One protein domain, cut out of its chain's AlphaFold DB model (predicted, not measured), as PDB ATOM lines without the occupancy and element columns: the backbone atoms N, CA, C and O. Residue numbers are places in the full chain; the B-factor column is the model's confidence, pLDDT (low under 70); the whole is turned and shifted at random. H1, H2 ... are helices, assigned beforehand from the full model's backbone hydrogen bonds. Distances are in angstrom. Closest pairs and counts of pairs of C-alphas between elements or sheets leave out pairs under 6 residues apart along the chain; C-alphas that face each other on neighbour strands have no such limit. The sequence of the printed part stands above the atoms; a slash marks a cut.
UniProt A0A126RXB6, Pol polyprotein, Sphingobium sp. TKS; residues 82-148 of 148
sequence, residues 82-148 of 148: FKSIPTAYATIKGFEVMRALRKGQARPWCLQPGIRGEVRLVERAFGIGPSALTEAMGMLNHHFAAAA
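Overview. This is residues 82 to 148 of the 148 residues of the protein "Pol polyprotein" of Sphingobium sp. TKS (UniProt A0A126RXB6). Three helices make a stretched zigzag: H1 runs inward from one end of the long axis, the shorter H2 folds back in the middle, and H3 runs out toward the other end. The zigzag is loosely formed, with the helices near one another only around H2, and residues 83 to 90 and 140 to 148 stick out at its two ends. The printed part has 67 residues, with three named helices in the order H1, H2, H3 and no named strand, and its class is all helix. The whole is loose, with a radius of gyration of the C-alphas of 15.8 A, and its outline is a rod spanning 58 by 23 by 13 A.

Arrangement. From the first printed residue, H1, residues 85 to 102, comes first, and a long link of 12 residues joins it to H2, residues 115 to 125. H1 and H2 are close but not clearly touching, with the closest C-alphas, those of Leu 101 and Glu 118, 7.2 A apart. Their lines stand at a shallow tilt of 33 degrees, only just short of steep, and they run opposite ways. A short link of 6 residues joins H2 to H3, residues 132 to 146. H2 and H3 are also close but not clearly touching, with the closest C-alphas, those of Arg 124 and Ala 132, 7.6 A apart. They too run opposite ways at a shallow tilt of 33 degrees, only just short of steep. H1 and H3 are apart. In H1, H2 and H3, every O i to N i+4 pair is within hydrogen-bond range.

Along the chain. H1, residues 85 to 102, begins with C-alpha 85 at (0.237, -72.016, 8.583) and measures 25.8 A from first to last C-alpha. H2, residues 115 to 125, measures 15.6 A and begins with C-alpha 115 at (-7.097, -40.954, 7.095). H3, residues 132 to 146, measures 21.2 A and ends with C-alpha 146 at (-9.965, -23.034, -5.576).

Size, cuts and confidence. The two C-alphas farthest apart, those of Lys 83 and Ala 148, are 58.1 A apart. Residues 83 to 90, of which 85 to 90 belong to H1, stand free, and so do residues 140 to 148, of which 140 to 146 belong to H3. Without these stretches the body of 50 residues spans 41 by 21 by 13 A. Residues 103 to 114, the long link, hold no named element, and their C-alphas lie 6 to 13 A from the mean of the C-alphas. The printed part has no cut and ends at residue 148, the chain's last. The mean pLDDT of the printed part is 88.6, and residue 148 is the one printed residue under 70.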
ATOM      1  N   PHE A  82      -5.073 -69.975  14.511       84.44
ATOM      2  CA  PHE A  82      -5.091 -70.127  13.057       84.44
ATOM      3  C   PHE A  82      -5.331 -71.583  12.662       84.44
ATOM      4  O   PHE A  82      -4.700 -72.485  13.205       84.44
ATOM      5  N   LYS A  83      -6.201 -71.809  11.672       85.19
ATOM      6  CA  LYS A  83      -6.510 -73.155  11.157       85.19
ATOM      7  C   LYS A  83      -5.384 -73.761  10.308       85.19
ATOM      8  O   LYS A  83      -5.353 -74.970  10.120       85.19
ATOM      9  N   SER A  84      -4.485 -72.935   9.765       89.25
ATOM     10  CA  SER A  84      -3.364 -73.369   8.924       89.25
ATOM     11  C   SER A  84      -2.188 -72.382   8.991       89.25
ATOM     12  O   SER A  84      -2.368 -71.207   9.327       89.25
ATOM     13  N   ILE A  85      -0.983 -72.846   8.635       87.69
ATOM     14  CA  ILE A  85       0.237 -72.016   8.583       87.69
ATOM     15  C   ILE A  85       0.117 -70.862   7.566       87.69
ATOM     16  O   ILE A  85       0.456 -69.733   7.931       87.69
ATOM     17  N   PRO A  86      -0.391 -71.061   6.329       90.81
ATOM     18  CA  PRO A  86      -0.569 -69.956   5.383       90.81
ATOM     19  C   PRO A  86      -1.503 -68.864   5.909       90.81
ATOM     20  O   PRO A  86      -1.195 -67.676   5.803       90.81
ATOM     21  N   THR A  87      -2.614 -69.256   6.544       89.56
ATOM     22  CA  THR A  87      -3.555 -68.306   7.151       89.56
ATOM     23  C   THR A  87      -2.909 -67.550   8.310       89.56
ATOM     24  O   THR A  87      -3.091 -66.335   8.420       89.56
ATOM     25  N   ALA A  88      -2.112 -68.233   9.140       88.25
ATOM     26  CA  ALA A  88      -1.348 -67.593  10.208       88.25
ATOM     27  C   ALA A  88      -0.400 -66.526   9.654       88.25
ATOM     28  O   ALA A  88      -0.400 -65.390  10.125       88.25
ATOM     29  N   TYR A  89       0.358 -66.872   8.611       89.12
ATOM     30  CA  TYR A  89       1.308 -65.962   7.987       89.12
ATOM     31  C   TYR A  89       0.614 -64.723   7.413       89.12
ATOM     32  O   TYR A  89       0.983 -63.603   7.765       89.12
ATOM     33  N   ALA A  90      -0.429 -64.907   6.598       89.44
ATOM     34  CA  ALA A  90      -1.179 -63.797   6.011       89.44
ATOM     35  C   ALA A  90      -1.784 -62.876   7.083       89.44
ATOM     36  O   ALA A  90      -1.688 -61.653   6.977       89.44
ATOM     37  N   THR A  91      -2.335 -63.450   8.156       88.75
ATOM     38  CA  THR A  91      -2.952 -62.661   9.233       88.75
ATOM     39  C   THR A  91      -1.917 -61.874  10.036       88.75
ATOM     40  O   THR A  91      -2.116 -60.688  10.298       88.75
ATOM     41  N   ILE A  92      -0.782 -62.491  10.384       88.50
ATOM     42  CA  ILE A  92       0.312 -61.806  11.091       88.50
ATOM     43  C   ILE A  92       0.870 -60.663  10.232       88.50
ATOM     44  O   ILE A  92       1.023 -59.549  10.735       88.50
ATOM     45  N   LYS A  93       1.087 -60.888   8.927       89.50
ATOM     46  CA  LYS A  93       1.482 -59.828   7.980       89.50
ATOM     47  C   LYS A  93       0.452 -58.698   7.934       89.50
ATOM     48  O   LYS A  93       0.837 -57.532   7.956       89.50
ATOM     49  N   GLY A  94      -0.839 -59.026   7.919       90.00
ATOM     50  CA  GLY A  94      -1.918 -58.041   7.994       90.00
ATOM     51  C   GLY A  94      -1.826 -57.173   9.253       90.00
ATOM     52  O   GLY A  94      -1.881 -55.948   9.161       90.00
ATOM     53  N   PHE A  95      -1.596 -57.773  10.425       88.62
ATOM     54  CA  PHE A  95      -1.416 -57.015  11.668       88.62
ATOM     55  C   PHE A  95      -0.193 -56.094  11.641       88.62
ATOM     56  O   PHE A  95      -0.279 -54.962  12.123       88.62
ATOM     57  N   GLU A  96       0.925 -56.535  11.061       89.12
ATOM     58  CA  GLU A  96       2.107 -55.687  10.869       89.12
ATOM     59  C   GLU A  96       1.794 -54.473   9.987       89.12
ATOM     60  O   GLU A  96       2.142 -53.351  10.358       89.12
ATOM     61  N   VAL A  97       1.093 -54.678   8.866       90.88
ATOM     62  CA  VAL A  97       0.689 -53.601   7.946       90.88
ATOM     63  C   VAL A  97      -0.228 -52.604   8.651       90.88
ATOM     64  O   VAL A  97       0.039 -51.404   8.633       90.88
ATOM     65  N   MET A  98      -1.255 -53.085   9.355       89.62
ATOM     66  CA  MET A  98      -2.172 -52.215  10.102       89.62
ATOM     67  C   MET A  98      -1.451 -51.434  11.209       89.62
ATOM     68  O   MET A  98      -1.755 -50.265  11.459       89.62
ATOM     69  N   ARG A  99      -0.460 -52.046  11.868       89.00
ATOM     70  CA  ARG A  99       0.379 -51.371  12.867       89.00
ATOM     71  C   ARG A  99       1.284 -50.314  12.229       89.00
ATOM     72  O   ARG A  99       1.459 -49.256  12.832       89.00
ATOM     73  N   ALA A 100       1.845 -50.583  11.053       90.06
ATOM     74  CA  ALA A 100       2.682 -49.638  10.316       90.06
ATOM     75  C   ALA A 100       1.880 -48.422   9.831       90.06
ATOM     76  O   ALA A 100       2.336 -47.287  10.001       90.06
ATOM     77  N   LEU A 101       0.661 -48.652   9.329       89.88
ATOM     78  CA  LEU A 101      -0.308 -47.602   8.996       89.88
ATOM     79  C   LEU A 101      -0.602 -46.735  10.225       89.88
ATOM     80  O   LEU A 101      -0.325 -45.541  10.206       89.88
ATOM     81  N   ARG A 102      -0.992 -47.344  11.354       88.19
ATOM     82  CA  ARG A 102      -1.283 -46.614  12.606       88.19
ATOM     83  C   ARG A 102      -0.100 -45.793  13.133       88.19
ATOM     84  O   ARG A 102      -0.301 -44.761  13.764       88.19
ATOM     85  N   LYS A 103       1.137 -46.248  12.909       90.00
ATOM     86  CA  LYS A 103       2.360 -45.512  13.282       90.00
ATOM     87  C   LYS A 103       2.715 -44.385  12.304       90.00
ATOM     88  O   LYS A 103       3.671 -43.659  12.556       90.00
ATOM     89  N   GLY A 104       2.002 -44.252  11.188       89.25
ATOM     90  CA  GLY A 104       2.305 -43.290  10.133       89.25
ATOM     91  C   GLY A 104       3.520 -43.668   9.282       89.25
ATOM     92  O   GLY A 104       4.030 -42.829   8.547       89.25
ATOM     93  N   GLN A 105       3.987 -44.919   9.336       90.50
ATOM     94  CA  GLN A 105       5.136 -45.369   8.535       90.50
ATOM     95  C   GLN A 105       4.811 -45.410   7.035       90.50
ATOM     96  O   GLN A 105       5.711 -45.368   6.203       90.50
ATOM     97  N   ALA A 106       3.523 -45.451   6.689       89.50
ATOM     98  CA  ALA A 106       3.040 -45.409   5.317       89.50
ATOM     99  C   ALA A 106       2.793 -43.986   4.784       89.50
ATOM    100  O   ALA A 106       2.428 -43.840   3.619       89.50
ATOM    101  N   ARG A 107       2.998 -42.933   5.594       89.31
ATOM    102  CA  ARG A 107       2.791 -41.534   5.171       89.31
ATOM    103  C   ARG A 107       3.508 -41.167   3.866       89.31
ATOM    104  O   ARG A 107       2.861 -40.529   3.046       89.31
ATOM    105  N   PRO A 108       4.760 -41.605   3.606       90.06
ATOM    106  CA  PRO A 108       5.432 -41.314   2.333       90.06
ATOM    107  C   PRO A 108       4.714 -41.871   1.094       90.06
ATOM    108  O   PRO A 108       4.967 -41.423  -0.016       90.06
ATOM    109  N   TRP A 109       3.828 -42.852   1.278       88.31
ATOM    110  CA  TRP A 109       3.076 -43.517   0.212       88.31
ATOM    111  C   TRP A 109       1.642 -42.977   0.077       88.31
ATOM    112  O   TRP A 109       0.892 -43.399  -0.809       88.31
ATOM    113  N   CYS A 110       1.236 -42.064   0.960       90.06
ATOM    114  CA  CYS A 110      -0.073 -41.425   0.935       90.06
ATOM    115  C   CYS A 110       0.006 -40.145   0.094       90.06
ATOM    116  O   CYS A 110       0.782 -39.249   0.404       90.06
ATOM    117  N   LEU A 111      -0.812 -40.054  -0.959       88.62
ATOM    118  CA  LEU A 111      -0.892 -38.855  -1.805       88.62
ATOM    119  C   LEU A 111      -1.617 -37.707  -1.093       88.62
ATOM    120  O   LEU A 111      -1.311 -36.540  -1.305       88.62
ATOM    121  N   GLN A 112      -2.568 -38.056  -0.229       85.94
ATOM    122  CA  GLN A 112      -3.336 -37.120   0.579       85.94
ATOM    123  C   GLN A 112      -2.929 -37.228   2.051       85.94
ATOM    124  O   GLN A 112      -2.632 -38.327   2.529       85.94
ATOM    125  N   PRO A 113      -2.950 -36.119   2.806       84.44
ATOM    126  CA  PRO A 113      -2.764 -36.172   4.246       84.44
ATOM    127  C   PRO A 113      -3.981 -36.796   4.945       84.44
ATOM    128  O   PRO A 113      -5.118 -36.733   4.474       84.44
ATOM    129  N   GLY A 114      -3.739 -37.365   6.127       86.69
ATOM    130  CA  GLY A 114      -4.783 -37.893   7.003       86.69
ATOM    131  C   GLY A 114      -5.366 -39.243   6.569       86.69
ATOM    132  O   GLY A 114      -4.845 -39.931   5.694       86.69
ATOM    133  N   ILE A 115      -6.475 -39.621   7.212       87.94
ATOM    134  CA  ILE A 115      -7.097 -40.954   7.095       87.94
ATOM    135  C   ILE A 115      -7.501 -41.265   5.649       87.94
ATOM    136  O   ILE A 115      -7.377 -42.401   5.201       87.94
ATOM    137  N   ARG A 116      -7.945 -40.256   4.888       89.12
ATOM    138  CA  ARG A 116      -8.357 -40.436   3.490       89.12
ATOM    139  C   ARG A 116      -7.202 -40.942   2.618       89.12
ATOM    140  O   ARG A 116      -7.422 -41.841   1.815       89.12
ATOM    141  N   GLY A 117      -5.983 -40.436   2.819       90.31
ATOM    142  CA  GLY A 117      -4.801 -40.909   2.096       90.31
ATOM    143  C   GLY A 117      -4.418 -42.348   2.437       90.31
ATOM    144  O   GLY A 117      -4.061 -43.111   1.541       90.31
ATOM    145  N   GLU A 118      -4.560 -42.745   3.706       91.12
ATOM    146  CA  GLU A 118      -4.342 -44.132   4.136       91.12
ATOM    147  C   GLU A 118      -5.385 -45.082   3.529       91.12
ATOM    148  O   GLU A 118      -5.022 -46.140   3.016       91.12
ATOM    149  N   VAL A 119      -6.664 -44.688   3.511       91.56
ATOM    150  CA  VAL A 119      -7.738 -45.460   2.860       91.56
ATOM    151  C   VAL A 119      -7.452 -45.623   1.369       91.56
ATOM    152  O   VAL A 119      -7.457 -46.747   0.876       91.56
ATOM    153  N   ARG A 120      -7.111 -44.539   0.662       92.06
ATOM    154  CA  ARG A 120      -6.765 -44.593  -0.768       92.06
ATOM    155  C   ARG A 120      -5.552 -45.473  -1.044       92.06
ATOM    156  O   ARG A 120      -5.550 -46.229  -2.012       92.06
ATOM    157  N   LEU A 121      -4.532 -45.422  -0.188       92.06
ATOM    158  CA  LEU A 121      -3.371 -46.304  -0.294       92.06
ATOM    159  C   LEU A 121      -3.776 -47.782  -0.207       92.06
ATOM    160  O   LEU A 121      -3.324 -48.584  -1.025       92.06
ATOM    161  N   VAL A 122      -4.640 -48.131   0.749       91.81
ATOM    162  CA  VAL A 122      -5.156 -49.496   0.905       91.81
ATOM    163  C   VAL A 122      -6.005 -49.895  -0.304       91.81
ATOM    164  O   VAL A 122      -5.754 -50.937  -0.901       91.81
ATOM    165  N   GLU A 123      -6.950 -49.059  -0.728       93.56
ATOM    166  CA  GLU A 123      -7.808 -49.341  -1.883       93.56
ATOM    167  C   GLU A 123      -7.005 -49.586  -3.170       93.56
ATOM    168  O   GLU A 123      -7.324 -50.503  -3.932       93.56
ATOM    169  N   ARG A 124      -5.935 -48.813  -3.398       92.94
ATOM    170  CA  ARG A 124      -5.021 -49.015  -4.533       92.94
ATOM    171  C   ARG A 124      -4.293 -50.350  -4.454       92.94
ATOM    172  O   ARG A 124      -4.160 -51.018  -5.474       92.94
ATOM    173  N   ALA A 125      -3.853 -50.760  -3.265       90.75
ATOM    174  CA  ALA A 125      -3.186 -52.049  -3.078       90.75
ATOM    175  C   ALA A 125      -4.104 -53.242  -3.406       90.75
ATOM    176  O   ALA A 125      -3.615 -54.280  -3.848       90.75
ATOM    177  N   PHE A 126      -5.419 -53.085  -3.224       92.12
ATOM    178  CA  PHE A 126      -6.425 -54.104  -3.540       92.12
ATOM    179  C   PHE A 126      -7.084 -53.933  -4.918       92.12
ATOM    180  O   PHE A 126      -7.917 -54.756  -5.287       92.12
ATOM    181  N   GLY A 127      -6.737 -52.892  -5.682       93.50
ATOM    182  CA  GLY A 127      -7.319 -52.640  -7.005       93.50
ATOM    183  C   GLY A 127      -8.804 -52.256  -6.987       93.50
ATOM    184  O   GLY A 127      -9.480 -52.410  -7.998       93.50
ATOM    185  N   ILE A 128      -9.318 -51.776  -5.852       94.00
ATOM    186  CA  ILE A 128     -10.731 -51.385  -5.679       94.00
ATOM    187  C   ILE A 128     -10.947 -49.867  -5.749       94.00
ATOM    188  O   ILE A 128     -12.079 -49.411  -5.890       94.00
ATOM    189  N   GLY A 129      -9.873 -49.082  -5.626       88.06
ATOM    190  CA  GLY A 129      -9.917 -47.618  -5.612       88.06
ATOM    191  C   GLY A 129      -9.368 -46.961  -6.875       88.06
ATOM    192  O   GLY A 129      -8.828 -47.634  -7.755       88.06
ATOM    193  N   PRO A 130      -9.464 -45.621  -6.958       88.12
ATOM    194  CA  PRO A 130      -8.903 -44.859  -8.064       88.12
ATOM    195  C   PRO A 130      -7.383 -45.027  -8.130       88.12
ATOM    196  O   PRO A 130      -6.700 -45.131  -7.109       88.12
ATOM    197  N   SER A 131      -6.840 -45.015  -9.348       91.25
ATOM    198  CA  SER A 131      -5.392 -45.052  -9.543       91.25
ATOM    199  C   SER A 131      -4.715 -43.823  -8.921       91.25
ATOM    200  O   SER A 131      -5.334 -42.769  -8.758       91.25
ATOM    201  N   ALA A 132      -3.416 -43.934  -8.625       90.25
ATOM    202  CA  ALA A 132      -2.623 -42.810  -8.123       90.25
ATOM    203  C   ALA A 132      -2.683 -41.590  -9.063       90.25
ATOM    204  O   ALA A 132      -2.768 -40.456  -8.598       90.25
ATOM    205  N   LEU A 133      -2.706 -41.834 -10.380       90.06
ATOM    206  CA  LEU A 133      -2.841 -40.793 -11.398       90.06
ATOM    207  C   LEU A 133      -4.201 -40.092 -11.300       90.06
ATOM    208  O   LEU A 133      -4.265 -38.868 -11.283       90.06
ATOM    209  N   THR A 134      -5.283 -40.866 -11.204       90.12
ATOM    210  CA  THR A 134      -6.650 -40.340 -11.095       90.12
ATOM    211  C   THR A 134      -6.811 -39.472  -9.849       90.12
ATOM    212  O   THR A 134      -7.403 -38.396  -9.911       90.12
ATOM    213  N   GLU A 135      -6.257 -39.913  -8.720       89.38
ATOM    214  CA  GLU A 135      -6.302 -39.166  -7.462       89.38
ATOM    215  C   GLU A 135      -5.492 -37.869  -7.536       89.38
ATOM    216  O   GLU A 135      -6.007 -36.812  -7.170       89.38
ATOM    217  N   ALA A 136      -4.268 -37.926  -8.068       90.06
ATOM    218  CA  ALA A 136      -3.427 -36.746  -8.249       90.06
ATOM    219  C   ALA A 136      -4.077 -35.720  -9.192       90.06
ATOM    220  O   ALA A 136      -4.080 -34.525  -8.903       90.06
ATOM    221  N   MET A 137      -4.690 -36.184 -10.282       91.00
ATOM    222  CA  MET A 137      -5.374 -35.317 -11.242       91.00
ATOM    223  C   MET A 137      -6.617 -34.660 -10.629       91.00
ATOM    224  O   MET A 137      -6.849 -33.470 -10.829       91.00
ATOM    225  N   GLY A 138      -7.369 -35.392  -9.799       88.12
ATOM    226  CA  GLY A 138      -8.460 -34.821  -9.008       88.12
ATOM    227  C   GLY A 138      -7.980 -33.736  -8.037       88.12
ATOM    228  O   GLY A 138      -8.599 -32.680  -7.940       88.12
ATOM    229  N   MET A 139      -6.851 -33.955  -7.358       86.75
ATOM    230  CA  MET A 139      -6.262 -32.960  -6.452       86.75
ATOM    231  C   MET A 139      -5.824 -31.690  -7.187       86.75
ATOM    232  O   MET A 139      -6.101 -30.591  -6.708       86.75
ATOM    233  N   LEU A 140      -5.188 -31.833  -8.352       89.31
ATOM    234  CA  LEU A 140      -4.800 -30.701  -9.195       89.31
ATOM    235  C   LEU A 140      -6.027 -29.900  -9.635       89.31
ATOM    236  O   LEU A 140      -6.051 -28.685  -9.461       89.31
ATOM    237  N   ASN A 141      -7.074 -30.575 -10.113       89.38
ATOM    238  CA  ASN A 141      -8.313 -29.915 -10.521       89.38
ATOM    239  C   ASN A 141      -8.955 -29.128  -9.370       89.38
ATOM    240  O   ASN A 141      -9.363 -27.987  -9.568       89.38
ATOM    241  N   HIS A 142      -9.005 -29.697  -8.160       85.12
ATOM    242  CA  HIS A 142      -9.510 -28.981  -6.986       85.12
ATOM    243  C   HIS A 142      -8.650 -27.769  -6.612       85.12
ATOM    244  O   HIS A 142      -9.199 -26.738  -6.234       85.12
ATOM    245  N   HIS A 143      -7.324 -27.871  -6.736       86.25
ATOM    246  CA  HIS A 143      -6.418 -26.753  -6.477       86.25
ATOM    247  C   HIS A 143      -6.626 -25.606  -7.475       86.25
ATOM    248  O   HIS A 143      -6.722 -24.454  -7.063       86.25
ATOM    249  N   PHE A 144      -6.739 -25.905  -8.774       88.75
ATOM    250  CA  PHE A 144      -7.012 -24.886  -9.794       88.75
ATOM    251  C   PHE A 144      -8.399 -24.256  -9.633       88.75
ATOM    252  O   PHE A 144      -8.526 -23.045  -9.767       88.75
ATOM    253  N   ALA A 145      -9.418 -25.049  -9.288       85.94
ATOM    254  CA  ALA A 145     -10.766 -24.541  -9.042       85.94
ATOM    255  C   ALA A 145     -10.867 -23.655  -7.787       85.94
ATOM    256  O   ALA A 145     -11.731 -22.793  -7.732       85.94
ATOM    257  N   ALA A 146     -10.010 -23.864  -6.782       79.62
ATOM    258  CA  ALA A 146      -9.965 -23.034  -5.576       79.62
ATOM    259  C   ALA A 146      -9.134 -21.745  -5.743       79.62
ATOM    260  O   ALA A 146      -9.169 -20.885  -4.867       79.62
ATOM    261  N   ALA A 147      -8.356 -21.641  -6.823       75.25
ATOM    262  CA  ALA A 147      -7.502 -20.495  -7.133       75.25
ATOM    263  C   ALA A 147      -8.128 -19.518  -8.152       75.25
ATOM    264  O   ALA A 147      -7.497 -18.513  -8.479       75.25
ATOM    265  N   ALA A 148      -9.325 -19.831  -8.656       64.12
ATOM    266  CA  ALA A 148     -10.142 -18.998  -9.541       64.12
ATOM    267  C   ALA A 148     -11.277 -18.336  -8.750       64.12
ATOM    268  O   ALA A 148     -11.622 -17.184  -9.093       64.12
TER     269      ALA A 148